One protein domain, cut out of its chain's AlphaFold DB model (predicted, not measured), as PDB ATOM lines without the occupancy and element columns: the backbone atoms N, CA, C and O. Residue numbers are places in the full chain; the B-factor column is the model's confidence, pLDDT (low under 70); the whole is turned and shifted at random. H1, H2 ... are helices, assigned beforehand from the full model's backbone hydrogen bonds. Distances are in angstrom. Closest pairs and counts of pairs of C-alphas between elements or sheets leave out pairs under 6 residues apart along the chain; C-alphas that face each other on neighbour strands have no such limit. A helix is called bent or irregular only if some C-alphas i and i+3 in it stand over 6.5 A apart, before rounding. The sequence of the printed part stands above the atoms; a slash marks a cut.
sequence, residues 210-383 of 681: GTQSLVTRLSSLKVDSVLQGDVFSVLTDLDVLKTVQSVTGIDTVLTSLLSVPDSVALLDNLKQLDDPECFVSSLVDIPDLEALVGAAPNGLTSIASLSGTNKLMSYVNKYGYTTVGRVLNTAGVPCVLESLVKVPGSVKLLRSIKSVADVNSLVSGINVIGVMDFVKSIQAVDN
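What this domain is: This is residues 210 to 383 of the 681 residues of an uncharacterized protein of Pseudozyma hubeiensis (strain SY62) (UniProt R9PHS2). The printed part is an elongated body of short helices: it winds from H1 at one end out through H2 to H7 to reach H8 at the other end, then winds back through H9 to H14, and H14 packs on H1. Each of the outgoing helices H1 to H7 packs on one or more of the returning helices H9 to H14. The printed part has 174 residues with fourteen named helices, H1 to H14 in order, and no named strand; the class is all helix. It is compact, with a radius of gyration of the C-alphas of 17.2 A and spans of 54 by 28 by 23 A.

Where its parts are: The longest helix, H13, covers residues 356 to 369 and 19.9 A, from C-alpha 356 at (10.917, 32.787, -3.816). H2 covers residues 225 to 236 and 16.4 A; H7, 289 to 298 and 15.0 A; H9, 310 to 319 and 14.4 A; H11, 333 to 342 and 14.3 A. H7 is only just irregular, with C-alphas 294 and 297 6.8 A apart. The shorter helices are H1, residues 212 to 220, from C-alpha 212 at (8.111, 30.814, 26.240); H3, 238 to 246; H4, 250 to 258; H5, 263 to 271; H6, 276 to 283; H8, 300 to 304; H10, 321 to 328; H12, 346 to 352; and H14, 371 to 379, ending at C-alpha 379 (7.315, 40.225, 18.993).

How they stand to each other: H13 touches H2 about perpendicular, at 77 degrees; the closest C-alphas, of Asp 230 and Ser 361, are 4.4 A apart. With residues 356 to 360 alone, H13 touches H5, closest at Val 264 and Val 359, 6.5 A between C-alphas. Among the other pairs of helices that touch, the closest C-alphas are those of Leu 214 and Ser 377 for H1 and H14, 5.1 A; Val 240 and Ser 352 for H3 and H12, 5.5 A; Val 253 and Ser 339 for H4 and H11, 5.2 A; Ser 282 and Leu 312 for H6 and H9, 4.8 A; Val 293 and Leu 328 for H7 and H10, 5.3 A; and Ala 295 and Ser 302 for H7 and H8, 5.4 A. H4 and H11 run opposite ways at a shallow tilt of 6 degrees. Helix packing is part aligned, part crossed. Every O i to N i+4 pair is within hydrogen-bond range except in H7, 4 of 6, and H10, 3 of 4.

The domain as a whole: The two C-alphas farthest apart, of Ser 219 and Thr 301, are 54.3 A apart; those of Gly 210 and Asn 383, first and last printed, are 8.2 A apart. The printed part has no cut, and its links between helices are tight. Mean pLDDT of the printed part is 77.4; 36 residues are under 70, among them 220 to 231 and 352 to 371.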
ATOM      1  N   GLY A 210      11.150  35.975  26.808       80.56
ATOM      2  CA  GLY A 210      10.048  36.129  25.861       80.56
ATOM      3  C   GLY A 210       9.817  34.962  24.896       80.56
ATOM      4  O   GLY A 210       8.796  34.931  24.210       80.56
ATOM      5  N   THR A 211      10.693  33.949  24.868       84.06
ATOM      6  CA  THR A 211      10.527  32.798  23.959       84.06
ATOM      7  C   THR A 211       9.526  31.757  24.452       84.06
ATOM      8  O   THR A 211       9.162  30.887  23.669       84.06
ATOM      9  N   GLN A 212       9.013  31.837  25.686       81.19
ATOM     10  CA  GLN A 212       8.111  30.814  26.240       81.19
ATOM     11  C   GLN A 212       6.863  30.582  25.376       81.19
ATOM     12  O   GLN A 212       6.440  29.444  25.165       81.19
ATOM     13  N   SER A 213       6.290  31.660  24.835       79.00
ATOM     14  CA  SER A 213       5.149  31.594  23.918       79.00
ATOM     15  C   SER A 213       5.516  30.886  22.612       79.00
ATOM     16  O   SER A 213       4.747  30.066  22.112       79.00
ATOM     17  N   LEU A 214       6.719  31.148  22.089       80.25
ATOM     18  CA  LEU A 214       7.252  30.494  20.896       80.25
ATOM     19  C   LEU A 214       7.539  29.004  21.153       80.25
ATOM     20  O   LEU A 214       7.109  28.165  20.371       80.25
ATOM     21  N   VAL A 215       8.190  28.670  22.269       80.31
ATOM     22  CA  VAL A 215       8.491  27.300  22.728       80.31
ATOM     23  C   VAL A 215       7.204  26.487  22.870       80.31
ATOM     24  O   VAL A 215       7.088  25.396  22.316       80.31
ATOM     25  N   THR A 216       6.195  27.048  23.539       79.31
ATOM     26  CA  THR A 216       4.892  26.391  23.723       79.31
ATOM     27  C   THR A 216       4.230  26.105  22.375       79.31
ATOM     28  O   THR A 216       3.735  25.001  22.151       79.31
ATOM     29  N   ARG A 217       4.286  27.045  21.424       74.94
ATOM     30  CA  ARG A 217       3.749  26.826  20.074       74.94
ATOM     31  C   ARG A 217       4.511  25.760  19.312       74.94
ATOM     32  O   ARG A 217       3.880  24.822  18.836       74.94
ATOM     33  N   LEU A 218       5.835  25.863  19.247       74.56
ATOM     34  CA  LEU A 218       6.676  24.887  18.557       74.56
ATOM     35  C   LEU A 218       6.464  23.475  19.124       74.56
ATOM     36  O   LEU A 218       6.276  22.546  18.347       74.56
ATOM     37  N   SER A 219       6.344  23.314  20.449       72.25
ATOM     38  CA  SER A 219       6.033  22.007  21.062       72.25
ATOM     39  C   SER A 219       4.668  21.434  20.676       72.25
ATOM     40  O   SER A 219       4.492  20.217  20.637       72.25
ATOM     41  N   SER A 220       3.683  22.298  20.420       68.62
ATOM     42  CA  SER A 220       2.307  21.890  20.122       68.62
ATOM     43  C   SER A 220       2.093  21.508  18.654       68.62
ATOM     44  O   SER A 220       1.075  20.898  18.315       68.62
ATOM     45  N   LEU A 221       3.045  21.843  17.778       65.88
ATOM     46  CA  LEU A 221       2.924  21.633  16.342       65.88
ATOM     47  C   LEU A 221       3.272  20.201  15.955       65.88
ATOM     48  O   LEU A 221       4.387  19.720  16.142       65.88
ATOM     49  N   LYS A 222       2.304  19.530  15.330       61.78
ATOM     50  CA  LYS A 222       2.506  18.247  14.654       61.78
ATOM     51  C   LYS A 222       2.691  18.501  13.164       61.78
ATOM     52  O   LYS A 222       1.727  18.464  12.407       61.78
ATOM     53  N   VAL A 223       3.926  18.788  12.770       61.91
ATOM     54  CA  VAL A 223       4.315  19.059  11.378       61.91
ATOM     55  C   VAL A 223       5.143  17.934  10.787       61.91
ATOM     56  O   VAL A 223       5.944  17.318  11.491       61.91
ATOM     57  N   ASP A 224       4.956  17.687   9.491       51.81
ATOM     58  CA  ASP A 224       5.838  16.821   8.713       51.81
ATOM     59  C   ASP A 224       7.241  17.434   8.548       51.81
ATOM     60  O   ASP A 224       7.486  18.598   8.864       51.81
ATOM     61  N   SER A 225       8.188  16.641   8.049       54.06
ATOM     62  CA  SER A 225       9.592  17.050   7.924       54.06
ATOM     63  C   SER A 225       9.828  18.214   6.955       54.06
ATOM     64  O   SER A 225      10.848  18.891   7.070       54.06
ATOM     65  N   VAL A 226       8.931  18.438   5.989       48.97
ATOM     66  CA  VAL A 226       9.063  19.532   5.012       48.97
ATOM     67  C   VAL A 226       8.699  20.847   5.690       48.97
ATOM     68  O   VAL A 226       9.501  21.777   5.700       48.97
ATOM     69  N   LEU A 227       7.551  20.876   6.365       60.16
ATOM     70  CA  LEU A 227       7.085  22.039   7.117       60.16
ATOM     71  C   LEU A 227       8.010  22.372   8.292       60.16
ATOM     72  O   LEU A 227       8.219  23.542   8.595       60.16
ATOM     73  N   GLN A 228       8.617  21.366   8.930       63.06
ATOM     74  CA  GLN A 228       9.665  21.600   9.927       63.06
ATOM     75  C   GLN A 228      10.836  22.384   9.322       63.06
ATOM     76  O   GLN A 228      11.243  23.395   9.891       63.06
ATOM     77  N   GLY A 229      11.340  21.967   8.155       59.25
ATOM     78  CA  GLY A 229      12.423  22.656   7.449       59.25
ATOM     79  C   GLY A 229      12.095  24.113   7.118       59.25
ATOM     80  O   GLY A 229      12.940  24.990   7.310       59.25
ATOM     81  N   ASP A 230      10.859  24.380   6.705       61.50
ATOM     82  CA  ASP A 230      10.374  25.729   6.412       61.50
ATOM     83  C   ASP A 230      10.353  26.609   7.675       61.50
ATOM     84  O   ASP A 230      10.859  27.735   7.668       61.50
ATOM     85  N   VAL A 231       9.865  26.068   8.798       66.81
ATOM     86  CA  VAL A 231       9.889  26.748  10.105       66.81
ATOM     87  C   VAL A 231      11.324  27.034  10.559       66.81
ATOM     88  O   VAL A 231      11.606  28.133  11.041       66.81
ATOM     89  N   PHE A 232      12.256  26.095  10.367       70.19
ATOM     90  CA  PHE A 232      13.677  26.323  10.649       70.19
ATOM     91  C   PHE A 232      14.259  27.439   9.791       70.19
ATOM     92  O   PHE A 232      14.960  28.298  10.325       70.19
ATOM     93  N   SER A 233      13.957  27.450   8.492       66.88
ATOM     94  CA  SER A 233      14.429  28.492   7.578       66.88
ATOM     95  C   SER A 233      14.036  29.877   8.097       66.88
ATOM     96  O   SER A 233      14.907  30.714   8.347       66.88
ATOM     97  N   VAL A 234      12.752  30.060   8.429       69.00
ATOM     98  CA  VAL A 234      12.227  31.314   8.994       69.00
ATOM     99  C   VAL A 234      12.912  31.677  10.315       69.00
ATOM    100  O   VAL A 234      13.298  32.828  10.508       69.00
ATOM    101  N   LEU A 235      13.108  30.716  11.223       73.31
ATOM    102  CA  LEU A 235      13.734  30.968  12.529       73.31
ATOM    103  C   LEU A 235      15.251  31.214  12.458       73.31
ATOM    104  O   LEU A 235      15.841  31.712  13.421       73.31
ATOM    105  N   THR A 236      15.899  30.869  11.344       73.31
ATOM    106  CA  THR A 236      17.328  31.136  11.114       73.31
ATOM    107  C   THR A 236      17.595  32.440  10.368       73.31
ATOM    108  O   THR A 236      18.738  32.923  10.397       73.31
ATOM    109  N   ASP A 237      16.577  33.039   9.745       76.12
ATOM    110  CA  ASP A 237      16.707  34.330   9.078       76.12
ATOM    111  C   ASP A 237      16.535  35.486  10.074       76.12
ATOM    112  O   ASP A 237      15.444  35.832  10.535       76.12
ATOM    113  N   LEU A 238      17.671  36.099  10.402       77.75
ATOM    114  CA  LEU A 238      17.746  37.221  11.327       77.75
ATOM    115  C   LEU A 238      17.012  38.459  10.815       77.75
ATOM    116  O   LEU A 238      16.406  39.175  11.611       77.75
ATOM    117  N   ASP A 239      17.083  38.717   9.510       76.25
ATOM    118  CA  ASP A 239      16.528  39.926   8.910       76.25
ATOM    119  C   ASP A 239      14.999  39.845   8.913       76.25
ATOM    120  O   ASP A 239      14.319  40.817   9.263       76.25
ATOM    121  N   VAL A 240      14.458  38.658   8.622       75.06
ATOM    122  CA  VAL A 240      13.019  38.378   8.700       75.06
ATOM    123  C   VAL A 240      12.523  38.545  10.136       75.06
ATOM    124  O   VAL A 240      11.583  39.307  10.370       75.06
ATOM    125  N   LEU A 241      13.171  37.917  11.124       77.94
ATOM    126  CA  LEU A 241      12.723  37.998  12.520       77.94
ATOM    127  C   LEU A 241      12.843  39.407  13.115       77.94
ATOM    128  O   LEU A 241      11.921  39.854  13.799       77.94
ATOM    129  N   LYS A 242      13.922  40.144  12.820       81.12
ATOM    130  CA  LYS A 242      14.053  41.553  13.231       81.12
ATOM    131  C   LYS A 242      12.974  42.426  12.605       81.12
ATOM    132  O   LYS A 242      12.466  43.345  13.249       81.12
ATOM    133  N   THR A 243      12.589  42.139  11.366       77.81
ATOM    134  CA  THR A 243      11.507  42.870  10.706       77.81
ATOM    135  C   THR A 243      10.151  42.555  11.338       77.81
ATOM    136  O   THR A 243       9.392  43.476  11.629       77.81
ATOM    137  N   VAL A 244       9.872  41.286  11.652       79.44
ATOM    138  CA  VAL A 244       8.652  40.876  12.376       79.44
ATOM    139  C   VAL A 244       8.576  41.510  13.769       79.44
ATOM    140  O   VAL A 244       7.502  41.937  14.190       79.44
ATOM    141  N   GLN A 245       9.707  41.615  14.472       82.62
ATOM    142  CA  GLN A 245       9.778  42.243  15.792       82.62
ATOM    143  C   GLN A 245       9.576  43.769  15.729       82.62
ATOM    144  O   GLN A 245       8.948  44.344  16.614       82.62
ATOM    145  N   SER A 246      10.106  44.433  14.697       79.62
ATOM    146  CA  SER A 246      10.135  45.903  14.607       79.62
ATOM    147  C   SER A 246       8.915  46.532  13.931       79.62
ATOM    148  O   SER A 246       8.654  47.718  14.142       79.62
ATOM    149  N   VAL A 247       8.160  45.778  13.128       79.94
ATOM    150  CA  VAL A 247       6.986  46.286  12.404       79.94
ATOM    151  C   VAL A 247       5.702  45.920  13.153       79.94
ATOM    152  O   VAL A 247       5.382  44.750  13.365       79.94
ATOM    153  N   THR A 248       4.932  46.938  13.536       77.38
ATOM    154  CA  THR A 248       3.605  46.769  14.147       77.38
ATOM    155  C   THR A 248       2.552  46.513  13.066       77.38
ATOM    156  O   THR A 248       2.648  47.062  11.976       77.38
ATOM    157  N   GLY A 249       1.555  45.658  13.324       73.38
ATOM    158  CA  GLY A 249       0.503  45.339  12.340       73.38
ATOM    159  C   GLY A 249       0.937  44.416  11.190       73.38
ATOM    160  O   GLY A 249       0.224  44.271  10.197       73.38
ATOM    161  N   ILE A 250       2.111  43.782  11.298       76.31
ATOM    162  CA  ILE A 250       2.636  42.871  10.271       76.31
ATOM    163  C   ILE A 250       1.758  41.626  10.068       76.31
ATOM    164  O   ILE A 250       1.718  41.060   8.979       76.31
ATOM    165  N   ASP A 251       1.006  41.237  11.094       75.38
ATOM    166  CA  ASP A 251      -0.020  40.198  11.042       75.38
ATOM    167  C   ASP A 251      -1.110  40.520  10.015       75.38
ATOM    168  O   ASP A 251      -1.535  39.634   9.275       75.38
ATOM    169  N   THR A 252      -1.507  41.789   9.911       78.00
ATOM    170  CA  THR A 252      -2.492  42.259   8.929       78.00
ATOM    171  C   THR A 252      -1.941  42.121   7.512       78.00
ATOM    172  O   THR A 252      -2.620  41.593   6.637       78.00
ATOM    173  N   VAL A 253      -0.677  42.502   7.294       79.44
ATOM    174  CA  VAL A 253      -0.004  42.356   5.990       79.44
ATOM    175  C   VAL A 253       0.100  40.889   5.589       79.44
ATOM    176  O   VAL A 253      -0.263  40.533   4.471       79.44
ATOM    177  N   LEU A 254       0.569  40.035   6.501       75.75
ATOM    178  CA  LEU A 254       0.728  38.604   6.254       75.75
ATOM    179  C   LEU A 254      -0.618  37.915   6.014       75.75
ATOM    180  O   LEU A 254      -0.720  37.072   5.130       75.75
ATOM    181  N   THR A 255      -1.665  38.298   6.744       77.50
ATOM    182  CA  THR A 255      -3.016  37.747   6.547       77.50
ATOM    183  C   THR A 255      -3.576  38.133   5.181       77.50
ATOM    184  O   THR A 255      -4.077  37.271   4.458       77.50
ATOM    185  N   SER A 256      -3.438  39.398   4.780       78.50
ATOM    186  CA  SER A 256      -3.863  39.853   3.452       78.50
ATOM    187  C   SER A 256      -3.069  39.173   2.342       78.50
ATOM    188  O   SER A 256      -3.648  38.751   1.345       78.50
ATOM    189  N   LEU A 257      -1.765  38.983   2.532       77.81
ATOM    190  CA  LEU A 257      -0.915  38.249   1.600       77.81
ATOM    191  C   LEU A 257      -1.399  36.803   1.414       77.81
ATOM    192  O   LEU A 257      -1.540  36.348   0.286       77.81
ATOM    193  N   LEU A 258      -1.712  36.103   2.506       72.56
ATOM    194  CA  LEU A 258      -2.215  34.724   2.473       72.56
ATOM    195  C   LEU A 258      -3.613  34.598   1.863       72.56
ATOM    196  O   LEU A 258      -3.971  33.526   1.380       72.56
ATOM    197  N   SER A 259      -4.397  35.677   1.870       75.94
ATOM    198  CA  SER A 259      -5.712  35.703   1.225       75.94
ATOM    199  C   SER A 259      -5.639  35.721  -0.307       75.94
ATOM    200  O   SER A 259      -6.643  35.458  -0.967       75.94
ATOM    201  N   VAL A 260      -4.457  35.989  -0.881       74.94
ATOM    202  CA  VAL A 260      -4.237  36.009  -2.328       74.94
ATOM    203  C   VAL A 260      -3.818  34.618  -2.828       74.94
ATOM    204  O   VAL A 260      -2.758  34.127  -2.430       74.94
ATOM    205  N   PRO A 261      -4.585  33.992  -3.745       65.62
ATOM    206  CA  PRO A 261      -4.253  32.678  -4.307       65.62
ATOM    207  C   PRO A 261      -2.870  32.626  -4.976       65.62
ATOM    208  O   PRO A 261      -2.163  31.631  -4.850       65.62
ATOM    209  N   ASP A 262      -2.461  33.729  -5.613       70.44
ATOM    210  CA  ASP A 262      -1.178  33.887  -6.313       70.44
ATOM    211  C   ASP A 262      -0.159  34.716  -5.505       70.44
ATOM    212  O   ASP A 262       0.663  35.449  -6.059       70.44
ATOM    213  N   SER A 263      -0.208  34.622  -4.173       70.25
ATOM    214  CA  SER A 263       0.647  35.391  -3.254       70.25
ATOM    215  C   SER A 263       2.146  35.274  -3.554       70.25
ATOM    216  O   SER A 263       2.874  36.260  -3.444       70.25
ATOM    217  N   VAL A 264       2.600  34.105  -4.013       65.94
ATOM    218  CA  VAL A 264       3.991  33.859  -4.427       65.94
ATOM    219  C   VAL A 264       4.374  34.714  -5.635       65.94
ATOM    220  O   VAL A 264       5.367  35.436  -5.594       65.94
ATOM    221  N   ALA A 265       3.556  34.689  -6.690       72.31
ATOM    222  CA  ALA A 265       3.801  35.477  -7.894       72.31
ATOM    223  C   ALA A 265       3.725  36.982  -7.599       72.31
ATOM    224  O   ALA A 265       4.506  37.764  -8.141       72.31
ATOM    225  N   LEU A 266       2.823  37.389  -6.701       77.50
ATOM    226  CA  LEU A 266       2.736  38.766  -6.231       77.50
ATOM    227  C   LEU A 266       4.026  39.220  -5.535       77.50
ATOM    228  O   LEU A 266       4.550  40.287  -5.853       77.50
ATOM    229  N   LEU A 267       4.551  38.424  -4.603       73.88
ATOM    230  CA  LEU A 267       5.813  38.721  -3.920       73.88
ATOM    231  C   LEU A 267       6.976  38.825  -4.897       73.88
ATOM    232  O   LEU A 267       7.774  39.753  -4.785       73.88
ATOM    233  N   ASP A 268       7.050  37.926  -5.871       74.19
ATOM    234  CA  ASP A 268       8.091  37.966  -6.896       74.19
ATOM    235  C   ASP A 268       7.993  39.227  -7.751       74.19
ATOM    236  O   ASP A 268       9.003  39.887  -8.005       74.19
ATOM    237  N   ASN A 269       6.776  39.614  -8.137       80.94
ATOM    238  CA  ASN A 269       6.535  40.855  -8.864       80.94
ATOM    239  C   ASN A 269       6.912  42.087  -8.022       80.94
ATOM    240  O   ASN A 269       7.512  43.021  -8.551       80.94
ATOM    241  N   LEU A 270       6.621  42.084  -6.716       80.81
ATOM    242  CA  LEU A 270       7.001  43.163  -5.796       80.81
ATOM    243  C   LEU A 270       8.520  43.235  -5.571       80.81
ATOM    244  O   LEU A 270       9.057  44.333  -5.442       80.81
ATOM    245  N   LYS A 271       9.229  42.101  -5.557       76.44
ATOM    246  CA  LYS A 271      10.701  42.052  -5.442       76.44
ATOM    247  C   LYS A 271      11.421  42.504  -6.706       76.44
ATOM    248  O   LYS A 271      12.535  43.004  -6.617       76.44
ATOM    249  N   GLN A 272      10.801  42.323  -7.870       80.94
ATOM    250  CA  GLN A 272      11.330  42.812  -9.146       80.94
ATOM    251  C   GLN A 272      11.221  44.337  -9.294       80.94
ATOM    252  O   GLN A 272      11.725  44.886 -10.271       80.94
ATOM    253  N   LEU A 273      10.565  45.032  -8.360       82.06
ATOM    254  CA  LEU A 273      10.563  46.487  -8.331       82.06
ATOM    255  C   LEU A 273      11.941  46.999  -7.899       82.06
ATOM    256  O   LEU A 273      12.444  46.620  -6.845       82.06
ATOM    257  N   ASP A 274      12.508  47.919  -8.678       81.50
ATOM    258  CA  ASP A 274      13.778  48.574  -8.335       81.50
ATOM    259  C   ASP A 274      13.686  49.350  -7.008       81.50
ATOM    260  O   ASP A 274      14.643  49.396  -6.232       81.50
ATOM    261  N   ASP A 275      12.521  49.943  -6.720       83.75
ATOM    262  CA  ASP A 275      12.261  50.635  -5.460       83.75
ATOM    263  C   ASP A 275      10.832  50.383  -4.937       83.75
ATOM    264  O   ASP A 275       9.926  51.202  -5.133       83.75
ATOM    265  N   PRO A 276      10.604  49.252  -4.241       82.69
ATOM    266  CA  PRO A 276       9.287  48.904  -3.721       82.69
ATOM    267  C   PRO A 276       8.787  49.895  -2.658       82.69
ATOM    268  O   PRO A 276       7.578  50.029  -2.480       82.69
ATOM    269  N   GLU A 277       9.678  50.624  -1.971       84.94
ATOM    270  CA  GLU A 277       9.281  51.637  -0.981       84.94
ATOM    271  C   GLU A 277       8.699  52.867  -1.674       84.94
ATOM    272  O   GLU A 277       7.624  53.339  -1.289       84.94
ATOM    273  N   CYS A 278       9.351  53.344  -2.739       85.44
ATOM    274  CA  CYS A 278       8.786  54.399  -3.580       85.44
ATOM    275  C   CYS A 278       7.485  53.957  -4.250       85.44
ATOM    276  O   CYS A 278       6.555  54.760  -4.328       85.44
ATOM    277  N   PHE A 279       7.388  52.702  -4.699       88.25
ATOM    278  CA  PHE A 279       6.154  52.180  -5.280       88.25
ATOM    279  C   PHE A 279       4.997  52.239  -4.277       88.25
ATOM    280  O   PHE A 279       3.998  52.893  -4.558       88.25
ATOM    281  N   VAL A 280       5.137  51.650  -3.086       86.50
ATOM    282  CA  VAL A 280       4.066  51.674  -2.069       86.50
ATOM    283  C   VAL A 280       3.751  53.104  -1.625       86.50
ATOM    284  O   VAL A 280       2.583  53.470  -1.520       86.50
ATOM    285  N   SER A 281       4.766  53.959  -1.469       86.00
ATOM    286  CA  SER A 281       4.569  55.380  -1.139       86.00
ATOM    287  C   SER A 281       3.815  56.146  -2.232       86.00
ATOM    288  O   SER A 281       3.122  57.121  -1.945       86.00
ATOM    289  N   SER A 282       3.929  55.712  -3.489       88.44
ATOM    290  CA  SER A 282       3.206  56.305  -4.616       88.44
ATOM    291  C   SER A 282       1.719  55.939  -4.647       88.44
ATOM    292  O   SER A 282       0.941  56.651  -5.278       88.44
ATOM    293  N   LEU A 283       1.329  54.870  -3.944       88.88
ATOM    294  CA  LEU A 283      -0.054  54.405  -3.838       88.88
ATOM    295  C   LEU A 283      -0.841  55.101  -2.719       88.88
ATOM    296  O   LEU A 283      -2.063  55.046  -2.725       88.88
ATOM    297  N   VAL A 284      -0.161  55.771  -1.782       88.12
ATOM    298  CA  VAL A 284      -0.775  56.419  -0.602       88.12
ATOM    299  C   VAL A 284      -1.827  57.463  -0.985       88.12
ATOM    300  O   VAL A 284      -2.826  57.617  -0.290       88.12
ATOM    301  N   ASP A 285      -1.610  58.174  -2.093       87.25
ATOM    302  CA  ASP A 285      -2.507  59.244  -2.543       87.25
ATOM    303  C   ASP A 285      -3.705  58.714  -3.353       87.25
ATOM    304  O   ASP A 285      -4.574  59.500  -3.738       87.25
ATOM    305  N   ILE A 286      -3.749  57.410  -3.653       89.56
ATOM    306  CA  ILE A 286      -4.789  56.794  -4.479       89.56
ATOM    307  C   ILE A 286      -5.929  56.338  -3.557       89.56
ATOM    308  O   ILE A 286      -5.741  55.410  -2.772       89.56
ATOM    309  N   PRO A 287      -7.118  56.961  -3.639       85.44
ATOM    310  CA  PRO A 287      -8.211  56.686  -2.707       85.44
ATOM    311  C   PRO A 287      -8.888  55.334  -2.956       85.44
ATOM    312  O   PRO A 287      -9.481  54.775  -2.039       85.44
ATOM    313  N   ASP A 288      -8.812  54.822  -4.188       88.38
ATOM    314  CA  ASP A 288      -9.460  53.582  -4.608       88.38
ATOM    315  C   ASP A 288      -8.459  52.681  -5.350       88.38
ATOM    316  O   ASP A 288      -8.169  52.853  -6.540       88.38
ATOM    317  N   LEU A 289      -7.894  51.726  -4.609       88.50
ATOM    318  CA  LEU A 289      -6.950  50.742  -5.137       88.50
ATOM    319  C   LEU A 289      -7.643  49.668  -5.990       88.50
ATOM    320  O   LEU A 289      -6.987  49.067  -6.842       88.50
ATOM    321  N   GLU A 290      -8.948  49.442  -5.814       88.94
ATOM    322  CA  GLU A 290      -9.709  48.537  -6.681       88.94
ATOM    323  C   GLU A 290      -9.895  49.159  -8.063       88.94
ATOM    324  O   GLU A 290      -9.637  48.498  -9.072       88.94
ATOM    325  N   ALA A 291     -10.241  50.447  -8.125       88.50
ATOM    326  CA  ALA A 291     -10.313  51.188  -9.381       88.50
ATOM    327  C   ALA A 291      -8.959  51.214 -10.107       88.50
ATOM    328  O   ALA A 291      -8.911  51.047 -11.328       88.50
ATOM    329  N   LEU A 292      -7.853  51.356  -9.367       88.56
ATOM    330  CA  LEU A 292      -6.499  51.279  -9.925       88.56
ATOM    331  C   LEU A 292      -6.218  49.927 -10.585       88.56
ATOM    332  O   LEU A 292      -5.742  49.871 -11.721       88.56
ATOM    333  N   VAL A 293      -6.515  48.842  -9.877       86.69
ATOM    334  CA  VAL A 293      -6.301  47.477 -10.367       86.69
ATOM    335  C   VAL A 293      -7.225  47.165 -11.545       86.69
ATOM    336  O   VAL A 293      -6.779  46.578 -12.527       86.69
ATOM    337  N   GLY A 294      -8.473  47.640 -11.521       86.75
ATOM    338  CA  GLY A 294      -9.408  47.524 -12.643       86.75
ATOM    339  C   GLY A 294      -8.994  48.321 -13.887       86.75
ATOM    340  O   GLY A 294      -9.317  47.931 -15.009       86.75
ATOM    341  N   ALA A 295      -8.246  49.415 -13.717       87.69
ATOM    342  CA  ALA A 295      -7.730  50.221 -14.822       87.69
ATOM    343  C   ALA A 295      -6.444  49.653 -15.448       87.69
ATOM    344  O   ALA A 295      -6.176  49.916 -16.623       87.69
ATOM    345  N   ALA A 296      -5.664  48.858 -14.707       87.50
ATOM    346  CA  ALA A 296      -4.367  48.343 -15.153       87.50
ATOM    347  C   ALA A 296      -4.409  47.469 -16.433       87.50
ATOM    348  O   ALA A 296      -3.549  47.635 -17.303       87.50
ATOM    349  N   PRO A 297      -5.410  46.608 -16.683       87.00
ATOM    350  CA  PRO A 297      -5.500  45.885 -17.956       87.00
ATOM    351  C   PRO A 297      -5.631  46.804 -19.182       87.00
ATOM    352  O   PRO A 297      -5.204  46.443 -20.277       87.00
ATOM    353  N   ASN A 298      -6.168  48.015 -18.993       86.81
ATOM    354  CA  ASN A 298      -6.423  48.995 -20.052       86.81
ATOM    355  C   ASN A 298      -5.241  49.951 -20.292       86.81
ATOM    356  O   ASN A 298      -5.374  50.939 -21.019       86.81
ATOM    357  N   GLY A 299      -4.084  49.680 -19.681       86.62
ATOM    358  CA  GLY A 299      -2.843  50.403 -19.931       86.62
ATOM    359  C   GLY A 299      -2.695  51.731 -19.182       86.62
ATOM    360  O   GLY A 299      -3.537  52.159 -18.395       86.62
ATOM    361  N   LEU A 300      -1.575  52.403 -19.463       88.12
ATOM    362  CA  LEU A 300      -1.106  53.590 -18.745       88.12
ATOM    363  C   LEU A 300      -2.102  54.765 -18.758       88.12
ATOM    364  O   LEU A 300      -2.259  55.457 -17.757       88.12
ATOM    365  N   THR A 301      -2.782  54.991 -19.882       88.50
ATOM    366  CA  THR A 301      -3.747  56.090 -20.048       88.50
ATOM    367  C   THR A 301      -4.950  55.951 -19.124       88.50
ATOM    368  O   THR A 301      -5.467  56.954 -18.638       88.50
ATOM    369  N   SER A 302      -5.365  54.715 -18.854       87.56
ATOM    370  CA  SER A 302      -6.486  54.401 -17.967       87.56
ATOM    371  C   SER A 302      -6.106  54.539 -16.493       87.56
ATOM    372  O   SER A 302      -6.945  54.896 -15.678       87.56
ATOM    373  N   ILE A 303      -4.838  54.305 -16.143       87.88
ATOM    374  CA  ILE A 303      -4.329  54.586 -14.794       87.88
ATOM    375  C   ILE A 303      -4.209  56.096 -14.573       87.88
ATOM    376  O   ILE A 303      -4.620  56.603 -13.535       87.88
ATOM    377  N   ALA A 304      -3.693  56.829 -15.561       89.38
ATOM    378  CA  ALA A 304      -3.478  58.272 -15.461       89.38
ATOM    379  C   ALA A 304      -4.773  59.091 -15.295       89.38
ATOM    380  O   ALA A 304      -4.715  60.234 -14.845       89.38
ATOM    381  N   SER A 305      -5.935  58.540 -15.664       90.31
ATOM    382  CA  SER A 305      -7.233  59.204 -15.492       90.31
ATOM    383  C   SER A 305      -7.800  59.081 -14.072       90.31
ATOM    384  O   SER A 305      -8.768  59.770 -13.745       90.31
ATOM    385  N   LEU A 306      -7.210  58.238 -13.221       89.44
ATOM    386  CA  LEU A 306      -7.624  58.071 -11.831       89.44
ATOM    387  C   LEU A 306      -7.022  59.158 -10.935       89.44
ATOM    388  O   LEU A 306      -5.861  59.552 -11.078       89.44
ATOM    389  N   SER A 307      -7.811  59.610  -9.960       88.69
ATOM    390  CA  SER A 307      -7.376  60.596  -8.966       88.69
ATOM    391  C   SER A 307      -6.210  60.068  -8.120       88.69
ATOM    392  O   SER A 307      -6.188  58.897  -7.745       88.69
ATOM    393  N   GLY A 308      -5.241  60.934  -7.807       87.44
ATOM    394  CA  GLY A 308      -4.110  60.601  -6.927       87.44
ATOM    395  C   GLY A 308      -2.956  59.839  -7.589       87.44
ATOM    396  O   GLY A 308      -1.934  59.600  -6.951       87.44
ATOM    397  N   THR A 309      -3.042  59.506  -8.880       90.69
ATOM    398  CA  THR A 309      -2.037  58.662  -9.556       90.69
ATOM    399  C   THR A 309      -0.754  59.385  -9.970       90.69
ATOM    400  O   THR A 309       0.173  58.742 -10.449       90.69
ATOM    401  N   ASN A 310      -0.621  60.697  -9.748       90.56
ATOM    402  CA  ASN A 310       0.538  61.490 -10.193       90.56
ATOM    403  C   ASN A 310       1.893  60.925  -9.721       90.56
ATOM    404  O   ASN A 310       2.861  60.873 -10.490       90.56
ATOM    405  N   LYS A 311       1.972  60.476  -8.460       90.69
ATOM    406  CA  LYS A 311       3.189  59.852  -7.914       90.69
ATOM    407  C   LYS A 311       3.448  58.486  -8.550       90.69
ATOM    408  O   LYS A 311       4.584  58.206  -8.929       90.69
ATOM    409  N   LEU A 312       2.404  57.674  -8.726       89.56
ATOM    410  CA  LEU A 312       2.504  56.373  -9.389       89.56
ATOM    411  C   LEU A 312       2.949  56.533 -10.846       89.56
ATOM    412  O   LEU A 312       3.836  55.824 -11.301       89.56
ATOM    413  N   MET A 313       2.414  57.517 -11.562       91.50
ATOM    414  CA  MET A 313       2.802  57.838 -12.936       91.50
ATOM    415  C   MET A 313       4.260  58.288 -13.029       91.50
ATOM    416  O   MET A 313       4.969  57.899 -13.953       91.50
ATOM    417  N   SER A 314       4.742  59.050 -12.045       91.69
ATOM    418  CA  SER A 314       6.159  59.426 -11.953       91.69
ATOM    419  C   SER A 314       7.055  58.200 -11.744       91.69
ATOM    420  O   SER A 314       8.102  58.086 -12.383       91.69
ATOM    421  N   TYR A 315       6.620  57.252 -10.909       89.75
ATOM    422  CA  TYR A 315       7.299  55.969 -10.724       89.75
ATOM    423  C   TYR A 315       7.300  55.145 -12.020       89.75
ATOM    424  O   TYR A 315       8.347  54.681 -12.466       89.75
ATOM    425  N   VAL A 316       6.146  55.021 -12.676       90.25
ATOM    426  CA  VAL A 316       5.992  54.279 -13.932       90.25
ATOM    427  C   VAL A 316       6.836  54.879 -15.056       90.25
ATOM    428  O   VAL A 316       7.460  54.139 -15.809       90.25
ATOM    429  N   ASN A 317       6.918  56.205 -15.160       89.69
ATOM    430  CA  ASN A 317       7.766  56.867 -16.151       89.69
ATOM    431  C   ASN A 317       9.258  56.602 -15.909       89.69
ATOM    432  O   ASN A 317      10.034  56.554 -16.860       89.69
ATOM    433  N   LYS A 318       9.658  56.426 -14.646       90.00
ATOM    434  CA  LYS A 318      11.048  56.171 -14.260       90.00
ATOM    435  C   LYS A 318      11.457  54.704 -14.439       90.00
ATOM    436  O   LYS A 318      12.574  54.453 -14.879       90.00
ATOM    437  N   TYR A 319      10.576  53.761 -14.105       85.75
ATOM    438  CA  TYR A 319      10.898  52.326 -14.016       85.75
ATOM    439  C   TYR A 319      10.177  51.446 -15.051       85.75
ATOM    440  O   TYR A 319      10.447  50.251 -15.160       85.75
ATOM    441  N   GLY A 320       9.272  52.026 -15.837       87.50
ATOM    442  CA  GLY A 320       8.521  51.343 -16.883       87.50
ATOM    443  C   GLY A 320       7.177  50.772 -16.419       87.50
ATOM    444  O   GLY A 320       7.001  50.287 -15.301       87.50
ATOM    445  N   TYR A 321       6.205  50.799 -17.334       87.50
ATOM    446  CA  TYR A 321       4.848  50.297 -17.096       87.50
ATOM    447  C   TYR A 321       4.783  48.780 -16.932       87.50
ATOM    448  O   TYR A 321       3.962  48.267 -16.181       87.50
ATOM    449  N   THR A 322       5.647  48.048 -17.629       84.94
ATOM    450  CA  THR A 322       5.640  46.581 -17.648       84.94
ATOM    451  C   THR A 322       5.823  45.982 -16.256       84.94
ATOM    452  O   THR A 322       5.155  45.003 -15.931       84.94
ATOM    453  N   THR A 323       6.675  46.575 -15.423       81.50
ATOM    454  CA  THR A 323       6.952  46.098 -14.061       81.50
ATOM    455  C   THR A 323       5.780  46.384 -13.123       81.50
ATOM    456  O   THR A 323       5.318  45.494 -12.413       81.50
ATOM    457  N   VAL A 324       5.227  47.597 -13.184       85.44
ATOM    458  CA  VAL A 324       4.072  48.010 -12.368       85.44
ATOM    459  C   VAL A 324       2.799  47.264 -12.775       85.44
ATOM    460  O   VAL A 324       2.057  46.781 -11.923       85.44
ATOM    461  N   GLY A 325       2.573  47.098 -14.078       84.75
ATOM    462  CA  GLY A 325       1.422  46.386 -14.621       84.75
ATOM    463  C   GLY A 325       1.378  44.919 -14.194       84.75
ATOM    464  O   GLY A 325       0.299  44.406 -13.936       84.75
ATOM    465  N   ARG A 326       2.526  44.241 -14.043       84.75
ATOM    466  CA  ARG A 326       2.564  42.857 -13.525       84.75
ATOM    467  C   ARG A 326       2.046  42.753 -12.093       84.75
ATOM    468  O   ARG A 326       1.289  41.836 -11.793       84.75
ATOM    469  N   VAL A 327       2.418  43.700 -11.230       84.06
ATOM    470  CA  VAL A 327       1.920  43.757  -9.847       84.06
ATOM    471  C   VAL A 327       0.414  44.017  -9.849       84.06
ATOM    472  O   VAL A 327      -0.339  43.252  -9.256       84.06
ATOM    473  N   LEU A 328      -0.034  45.051 -10.569       86.75
ATOM    474  CA  LEU A 328      -1.442  45.458 -10.586       86.75
ATOM    475  C   LEU A 328      -2.368  44.426 -11.242       86.75
ATOM    476  O   LEU A 328      -3.508  44.295 -10.822       86.75
ATOM    477  N   ASN A 329      -1.885  43.662 -12.222       84.44
ATOM    478  CA  ASN A 329      -2.675  42.623 -12.892       84.44
ATOM    479  C   ASN A 329      -2.761  41.306 -12.099       84.44
ATOM    480  O   ASN A 329      -3.339  40.338 -12.595       84.44
ATOM    481  N   THR A 330      -2.178  41.230 -10.898       83.56
ATOM    482  CA  THR A 330      -2.291  40.033 -10.056       83.56
ATOM    483  C   THR A 330      -3.670  39.992  -9.391       83.56
ATOM    484  O   THR A 330      -4.133  40.982  -8.822       83.56
ATOM    485  N   ALA A 331      -4.355  38.848  -9.459       73.69
ATOM    486  CA  ALA A 331      -5.680  38.701  -8.865       73.69
ATOM    487  C   ALA A 331      -5.621  38.896  -7.342       73.69
ATOM    488  O   ALA A 331      -4.722  38.383  -6.684       73.69
ATOM    489  N   GLY A 332      -6.574  39.640  -6.774       74.62
ATOM    490  CA  GLY A 332      -6.632  39.883  -5.328       74.62
ATOM    491  C   GLY A 332      -5.572  40.850  -4.787       74.62
ATOM    492  O   GLY A 332      -5.489  41.035  -3.581       74.62
ATOM    493  N   VAL A 333      -4.790  41.523  -5.639       85.50
ATOM    494  CA  VAL A 333      -3.779  42.485  -5.171       85.50
ATOM    495  C   VAL A 333      -4.304  43.703  -4.381       85.50
ATOM    496  O   VAL A 333      -3.544  44.179  -3.534       85.50
ATOM    497  N   PRO A 334      -5.544  44.219  -4.576       84.88
ATOM    498  CA  PRO A 334      -6.005  45.413  -3.863       84.88
ATOM    499  C   PRO A 334      -5.885  45.308  -2.337       84.88
ATOM    500  O   PRO A 334      -5.353  46.223  -1.711       84.88
ATOM    501  N   CYS A 335      -6.280  44.176  -1.738       83.12
ATOM    502  CA  CYS A 335      -6.242  43.993  -0.281       83.12
ATOM    503  C   CYS A 335      -4.806  43.969   0.271       83.12
ATOM    504  O   CYS A 335      -4.538  44.467   1.371       83.12
ATOM    505  N   VAL A 336      -3.859  43.437  -0.506       82.69
ATOM    506  CA  VAL A 336      -2.438  43.420  -0.147       82.69
ATOM    507  C   VAL A 336      -1.861  44.823  -0.235       82.69
ATOM    508  O   VAL A 336      -1.226  45.263   0.720       82.69
ATOM    509  N   LEU A 337      -2.111  45.549  -1.328       84.69
ATOM    510  CA  LEU A 337      -1.637  46.927  -1.485       84.69
ATOM    511  C   LEU A 337      -2.191  47.838  -0.387       84.69
ATOM    512  O   LEU A 337      -1.434  48.606   0.204       84.69
ATOM    513  N   GLU A 338      -3.471  47.696  -0.048       86.69
ATOM    514  CA  GLU A 338      -4.095  48.448   1.040       86.69
ATOM    515  C   GLU A 338      -3.413  48.160   2.386       86.69
ATOM    516  O   GLU A 338      -3.111  49.074   3.154       86.69
ATOM    517  N   SER A 339      -3.105  46.890   2.653       84.75
ATOM    518  CA  SER A 339      -2.420  46.479   3.883       84.75
ATOM    519  C   SER A 339      -0.972  46.974   3.933       84.75
ATOM    520  O   SER A 339      -0.513  47.415   4.985       84.75
ATOM    521  N   LEU A 340      -0.259  46.953   2.803       84.25
ATOM    522  CA  LEU A 340       1.105  47.477   2.693       84.25
ATOM    523  C   LEU A 340       1.153  48.990   2.933       84.25
ATOM    524  O   LEU A 340       2.042  49.461   3.639       84.25
ATOM    525  N   VAL A 341       0.179  49.732   2.397       85.56
ATOM    526  CA  VAL A 341       0.039  51.181   2.605       85.56
ATOM    527  C   VAL A 341      -0.290  51.504   4.067       85.56
ATOM    528  O   VAL A 341       0.277  52.440   4.631       85.56
ATOM    529  N   LYS A 342      -1.168  50.720   4.706       85.56
ATOM    530  CA  LYS A 342      -1.583  50.923   6.107       85.56
ATOM    531  C   LYS A 342      -0.497  50.606   7.133       85.56
ATOM    532  O   LYS A 342      -0.576  51.114   8.248       85.56
ATOM    533  N   VAL A 343       0.479  49.763   6.790       82.19
ATOM    534  CA  VAL A 343       1.490  49.265   7.732       82.19
ATOM    535  C   VAL A 343       2.876  49.814   7.377       82.19
ATOM    536  O   VAL A 343       3.548  49.280   6.485       82.19
ATOM    537  N   PRO A 344       3.353  50.864   8.078       74.75
ATOM    538  CA  PRO A 344       4.681  51.423   7.857       74.75
ATOM    539  C   PRO A 344       5.775  50.380   8.098       74.75
ATOM    540  O   PRO A 344       5.805  49.719   9.132       74.75
ATOM    541  N   GLY A 345       6.706  50.239   7.151       74.38
ATOM    542  CA  GLY A 345       7.803  49.268   7.247       74.38
ATOM    543  C   GLY A 345       7.470  47.865   6.729       74.38
ATOM    544  O   GLY A 345       8.375  47.039   6.639       74.38
ATOM    545  N   SER A 346       6.235  47.607   6.290       77.06
ATOM    546  CA  SER A 346       5.841  46.361   5.611       77.06
ATOM    547  C   SER A 346       6.708  46.041   4.383       77.06
ATOM    548  O   SER A 346       7.023  44.886   4.107       77.06
ATOM    549  N   VAL A 347       7.199  47.071   3.692       74.81
ATOM    550  CA  VAL A 347       8.110  46.924   2.550       74.81
ATOM    551  C   VAL A 347       9.477  46.363   2.957       74.81
ATOM    552  O   VAL A 347      10.096  45.628   2.185       74.81
ATOM    553  N   LYS A 348       9.933  46.625   4.190       75.88
ATOM    554  CA  LYS A 348      11.159  46.009   4.715       75.88
ATOM    555  C   LYS A 348      10.998  44.499   4.849       75.88
ATOM    556  O   LYS A 348      11.953  43.780   4.577       75.88
ATOM    557  N   LEU A 349       9.793  44.017   5.175       72.56
ATOM    558  CA  LEU A 349       9.512  42.581   5.222       72.56
ATOM    559  C   LEU A 349       9.658  41.982   3.825       72.56
ATOM    560  O   LEU A 349      10.392  41.016   3.657       72.56
ATOM    561  N   LEU A 350       9.043  42.602   2.816       70.44
ATOM    562  CA  LEU A 350       9.136  42.141   1.429       70.44
ATOM    563  C   LEU A 350      10.588  42.088   0.929       70.44
ATOM    564  O   LEU A 350      10.962  41.135   0.246       70.44
ATOM    565  N   ARG A 351      11.415  43.068   1.317       72.44
ATOM    566  CA  ARG A 351      12.858  43.094   1.022       72.44
ATOM    567  C   ARG A 351      13.659  42.051   1.805       72.44
ATOM    568  O   ARG A 351      14.641  41.539   1.279       72.44
ATOM    569  N   SER A 352      13.267  41.746   3.042       69.38
ATOM    570  CA  SER A 352      13.968  40.766   3.885       69.38
ATOM    571  C   SER A 352      13.839  39.331   3.367       69.38
ATOM    572  O   SER A 352      14.710  38.508   3.625       69.38
ATOM    573  N   ILE A 353      12.801  39.034   2.579       66.75
ATOM    574  CA  ILE A 353      12.605  37.710   1.990       66.75
ATOM    575  C   ILE A 353      13.519  37.590   0.761       66.75
ATOM    576  O   ILE A 353      13.196  38.082  -0.321       66.75
ATOM    577  N   LYS A 354      14.670  36.931   0.902       58.62
ATOM    578  CA  LYS A 354      15.736  36.918  -0.121       58.62
ATOM    579  C   LYS A 354      15.383  36.127  -1.383       58.62
ATOM    580  O   LYS A 354      15.792  36.525  -2.470       58.62
ATOM    581  N   SER A 355      14.584  35.065  -1.284       53.62
ATOM    582  CA  SER A 355      14.209  34.228  -2.434       53.62
ATOM    583  C   SER A 355      12.722  33.865  -2.477       53.62
ATOM    584  O   SER A 355      11.984  34.054  -1.511       53.62
ATOM    585  N   VAL A 356      12.268  33.354  -3.622       41.22
ATOM    586  CA  VAL A 356      10.917  32.787  -3.816       41.22
ATOM    587  C   VAL A 356      10.714  31.520  -2.969       41.22
ATOM    588  O   VAL A 356       9.617  31.237  -2.500       41.22
ATOM    589  N   ALA A 357      11.786  30.765  -2.711       44.53
ATOM    590  CA  ALA A 357      11.734  29.591  -1.840       44.53
ATOM    591  C   ALA A 357      11.480  29.987  -0.375       44.53
ATOM    592  O   ALA A 357      10.723  29.316   0.329       44.53
ATOM    593  N   ASP A 358      12.031  31.126   0.052       54.81
ATOM    594  CA  ASP A 358      11.793  31.687   1.386       54.81
ATOM    595  C   ASP A 358      10.364  32.212   1.521       54.81
ATOM    596  O   ASP A 358       9.819  32.203   2.614       54.81
ATOM    597  N   VAL A 359       9.729  32.620   0.416       52.53
ATOM    598  CA  VAL A 359       8.313  33.014   0.395       52.53
ATOM    599  C   VAL A 359       7.422  31.820   0.695       52.53
ATOM    600  O   VAL A 359       6.580  31.917   1.581       52.53
ATOM    601  N   ASN A 360       7.618  30.696  -0.000       51.53
ATOM    602  CA  ASN A 360       6.847  29.486   0.278       51.53
ATOM    603  C   ASN A 360       7.097  28.990   1.697       51.53
ATOM    604  O   ASN A 360       6.131  28.650   2.360       51.53
ATOM    605  N   SER A 361       8.345  29.035   2.173       56.31
ATOM    606  CA  SER A 361       8.713  28.636   3.539       56.31
ATOM    607  C   SER A 361       8.116  29.561   4.606       56.31
ATOM    608  O   SER A 361       7.692  29.121   5.672       56.31
ATOM    609  N   LEU A 362       8.056  30.865   4.324       62.53
ATOM    610  CA  LEU A 362       7.432  31.864   5.184       62.53
ATOM    611  C   LEU A 362       5.916  31.666   5.209       62.53
ATOM    612  O   LEU A 362       5.319  31.628   6.275       62.53
ATOM    613  N   VAL A 363       5.290  31.500   4.047       59.03
ATOM    614  CA  VAL A 363       3.847  31.286   3.907       59.03
ATOM    615  C   VAL A 363       3.430  29.957   4.540       59.03
ATOM    616  O   VAL A 363       2.502  29.947   5.344       59.03
ATOM    617  N   SER A 364       4.125  28.856   4.252       57.06
ATOM    618  CA  SER A 364       3.853  27.530   4.817       57.06
ATOM    619  C   SER A 364       4.144  27.498   6.318       57.06
ATOM    620  O   SER A 364       3.275  27.111   7.098       57.06
ATOM    621  N   GLY A 365       5.313  27.980   6.743       57.56
ATOM    622  CA  GLY A 365       5.731  28.004   8.141       57.56
ATOM    623  C   GLY A 365       4.795  28.848   9.000       57.56
ATOM    624  O   GLY A 365       4.323  28.389  10.038       57.56
ATOM    625  N   ILE A 366       4.437  30.050   8.547       62.12
ATOM    626  CA  ILE A 366       3.512  30.926   9.276       62.12
ATOM    627  C   ILE A 366       2.090  30.349   9.284       62.12
ATOM    628  O   ILE A 366       1.419  30.412  10.317       62.12
ATOM    629  N   ASN A 367       1.617  29.776   8.172       61.22
ATOM    630  CA  ASN A 367       0.269  29.207   8.099       61.22
ATOM    631  C   ASN A 367       0.098  28.031   9.071       61.22
ATOM    632  O   ASN A 367      -0.947  27.892   9.703       61.22
ATOM    633  N   VAL A 368       1.145  27.229   9.264       55.91
ATOM    634  CA  VAL A 368       1.104  26.111  10.210       55.91
ATOM    635  C   VAL A 368       1.165  26.578  11.669       55.91
ATOM    636  O   VAL A 368       0.486  26.005  12.519       55.91
ATOM    637  N   ILE A 369       1.926  27.631  11.979       59.00
ATOM    638  CA  ILE A 369       2.065  28.130  13.361       59.00
ATOM    639  C   ILE A 369       0.880  29.034  13.780       59.00
ATOM    640  O   ILE A 369       0.670  29.286  14.971       59.00
ATOM    641  N   GLY A 370       0.078  29.490  12.815       67.38
ATOM    642  CA  GLY A 370      -0.982  30.477  13.003       67.38
ATOM    643  C   GLY A 370      -0.415  31.898  12.988       67.38
ATOM    644  O   GLY A 370       0.271  32.316  13.917       67.38
ATOM    645  N   VAL A 371      -0.731  32.663  11.938       68.06
ATOM    646  CA  VAL A 371      -0.083  33.944  11.580       68.06
ATOM    647  C   VAL A 371      -0.013  34.945  12.727       68.06
ATOM    648  O   VAL A 371       1.071  35.354  13.138       68.06
ATOM    649  N   MET A 372      -1.173  35.326  13.264       72.38
ATOM    650  CA  MET A 372      -1.280  36.334  14.327       72.38
ATOM    651  C   MET A 372      -0.499  35.954  15.581       72.38
ATOM    652  O   MET A 372       0.006  36.775  16.338       72.38
ATOM    653  N   ASP A 373      -0.457  34.663  15.803       73.94
ATOM    654  CA  ASP A 373      -0.141  34.015  17.043       73.94
ATOM    655  C   ASP A 373       1.369  33.728  17.096       73.94
ATOM    656  O   ASP A 373       2.036  33.966  18.109       73.94
ATOM    657  N   PHE A 374       1.932  33.356  15.947       76.56
ATOM    658  CA  PHE A 374       3.358  33.337  15.662       76.56
ATOM    659  C   PHE A 374       3.980  34.733  15.732       76.56
ATOM    660  O   PHE A 374       4.953  34.921  16.459       76.56
ATOM    661  N   VAL A 375       3.394  35.725  15.050       79.19
ATOM    662  CA  VAL A 375       3.893  37.113  15.054       79.19
ATOM    663  C   VAL A 375       3.968  37.656  16.478       79.19
ATOM    664  O   VAL A 375       5.022  38.140  16.884       79.19
ATOM    665  N   LYS A 376       2.906  37.486  17.276       81.44
ATOM    666  CA  LYS A 376       2.908  37.861  18.701       81.44
ATOM    667  C   LYS A 376       4.004  37.152  19.491       81.44
ATOM    668  O   LYS A 376       4.592  37.742  20.389       81.44
ATOM    669  N   SER A 377       4.283  35.892  19.163       81.56
ATOM    670  CA  SER A 377       5.324  35.114  19.838       81.56
ATOM    671  C   SER A 377       6.726  35.607  19.490       81.56
ATOM    672  O   SER A 377       7.567  35.623  20.376       81.56
ATOM    673  N   ILE A 378       6.971  36.046  18.250       82.44
ATOM    674  CA  ILE A 378       8.242  36.664  17.841       82.44
ATOM    675  C   ILE A 378       8.389  38.078  18.412       82.44
ATOM    676  O   ILE A 378       9.457  38.422  18.908       82.44
ATOM    677  N   GLN A 379       7.324  38.882  18.399       84.06
ATOM    678  CA  GLN A 379       7.315  40.225  18.993       84.06
ATOM    679  C   GLN A 379       7.558  40.205  20.506       84.06
ATOM    680  O   GLN A 379       8.088  41.169  21.047       84.06
ATOM    681  N   ALA A 380       7.195  39.110  21.178       84.50
ATOM    682  CA  ALA A 380       7.467  38.911  22.595       84.50
ATOM    683  C   ALA A 380       8.932  38.558  22.900       84.50
ATOM    684  O   ALA A 380       9.307  38.617  24.063       84.50
ATOM    685  N   VAL A 381       9.749  38.175  21.911       85.50
ATOM    686  CA  VAL A 381      11.158  37.808  22.125       85.50
ATOM    687  C   VAL A 381      11.990  39.064  22.343       85.50
ATOM    688  O   VAL A 381      12.063  39.912  21.459       85.50
ATOM    689  N   ASP A 382      12.692  39.149  23.471       84.06
ATOM    690  CA  ASP A 382      13.490  40.338  23.801       84.06
ATOM    691  C   ASP A 382      14.821  40.390  23.038       84.06
ATOM    692  O   ASP A 382      15.336  41.463  22.725       84.06
ATOM    693  N   ASN A 383      15.395  39.227  22.715       84.81
ATOM    694  CA  ASN A 383      16.688  39.122  22.043       84.81
ATOM    695  C   ASN A 383      16.634  38.164  20.844       84.81
ATOM    696  O   ASN A 383      16.948  36.973  20.942       84.81
TER     697      ASN A 383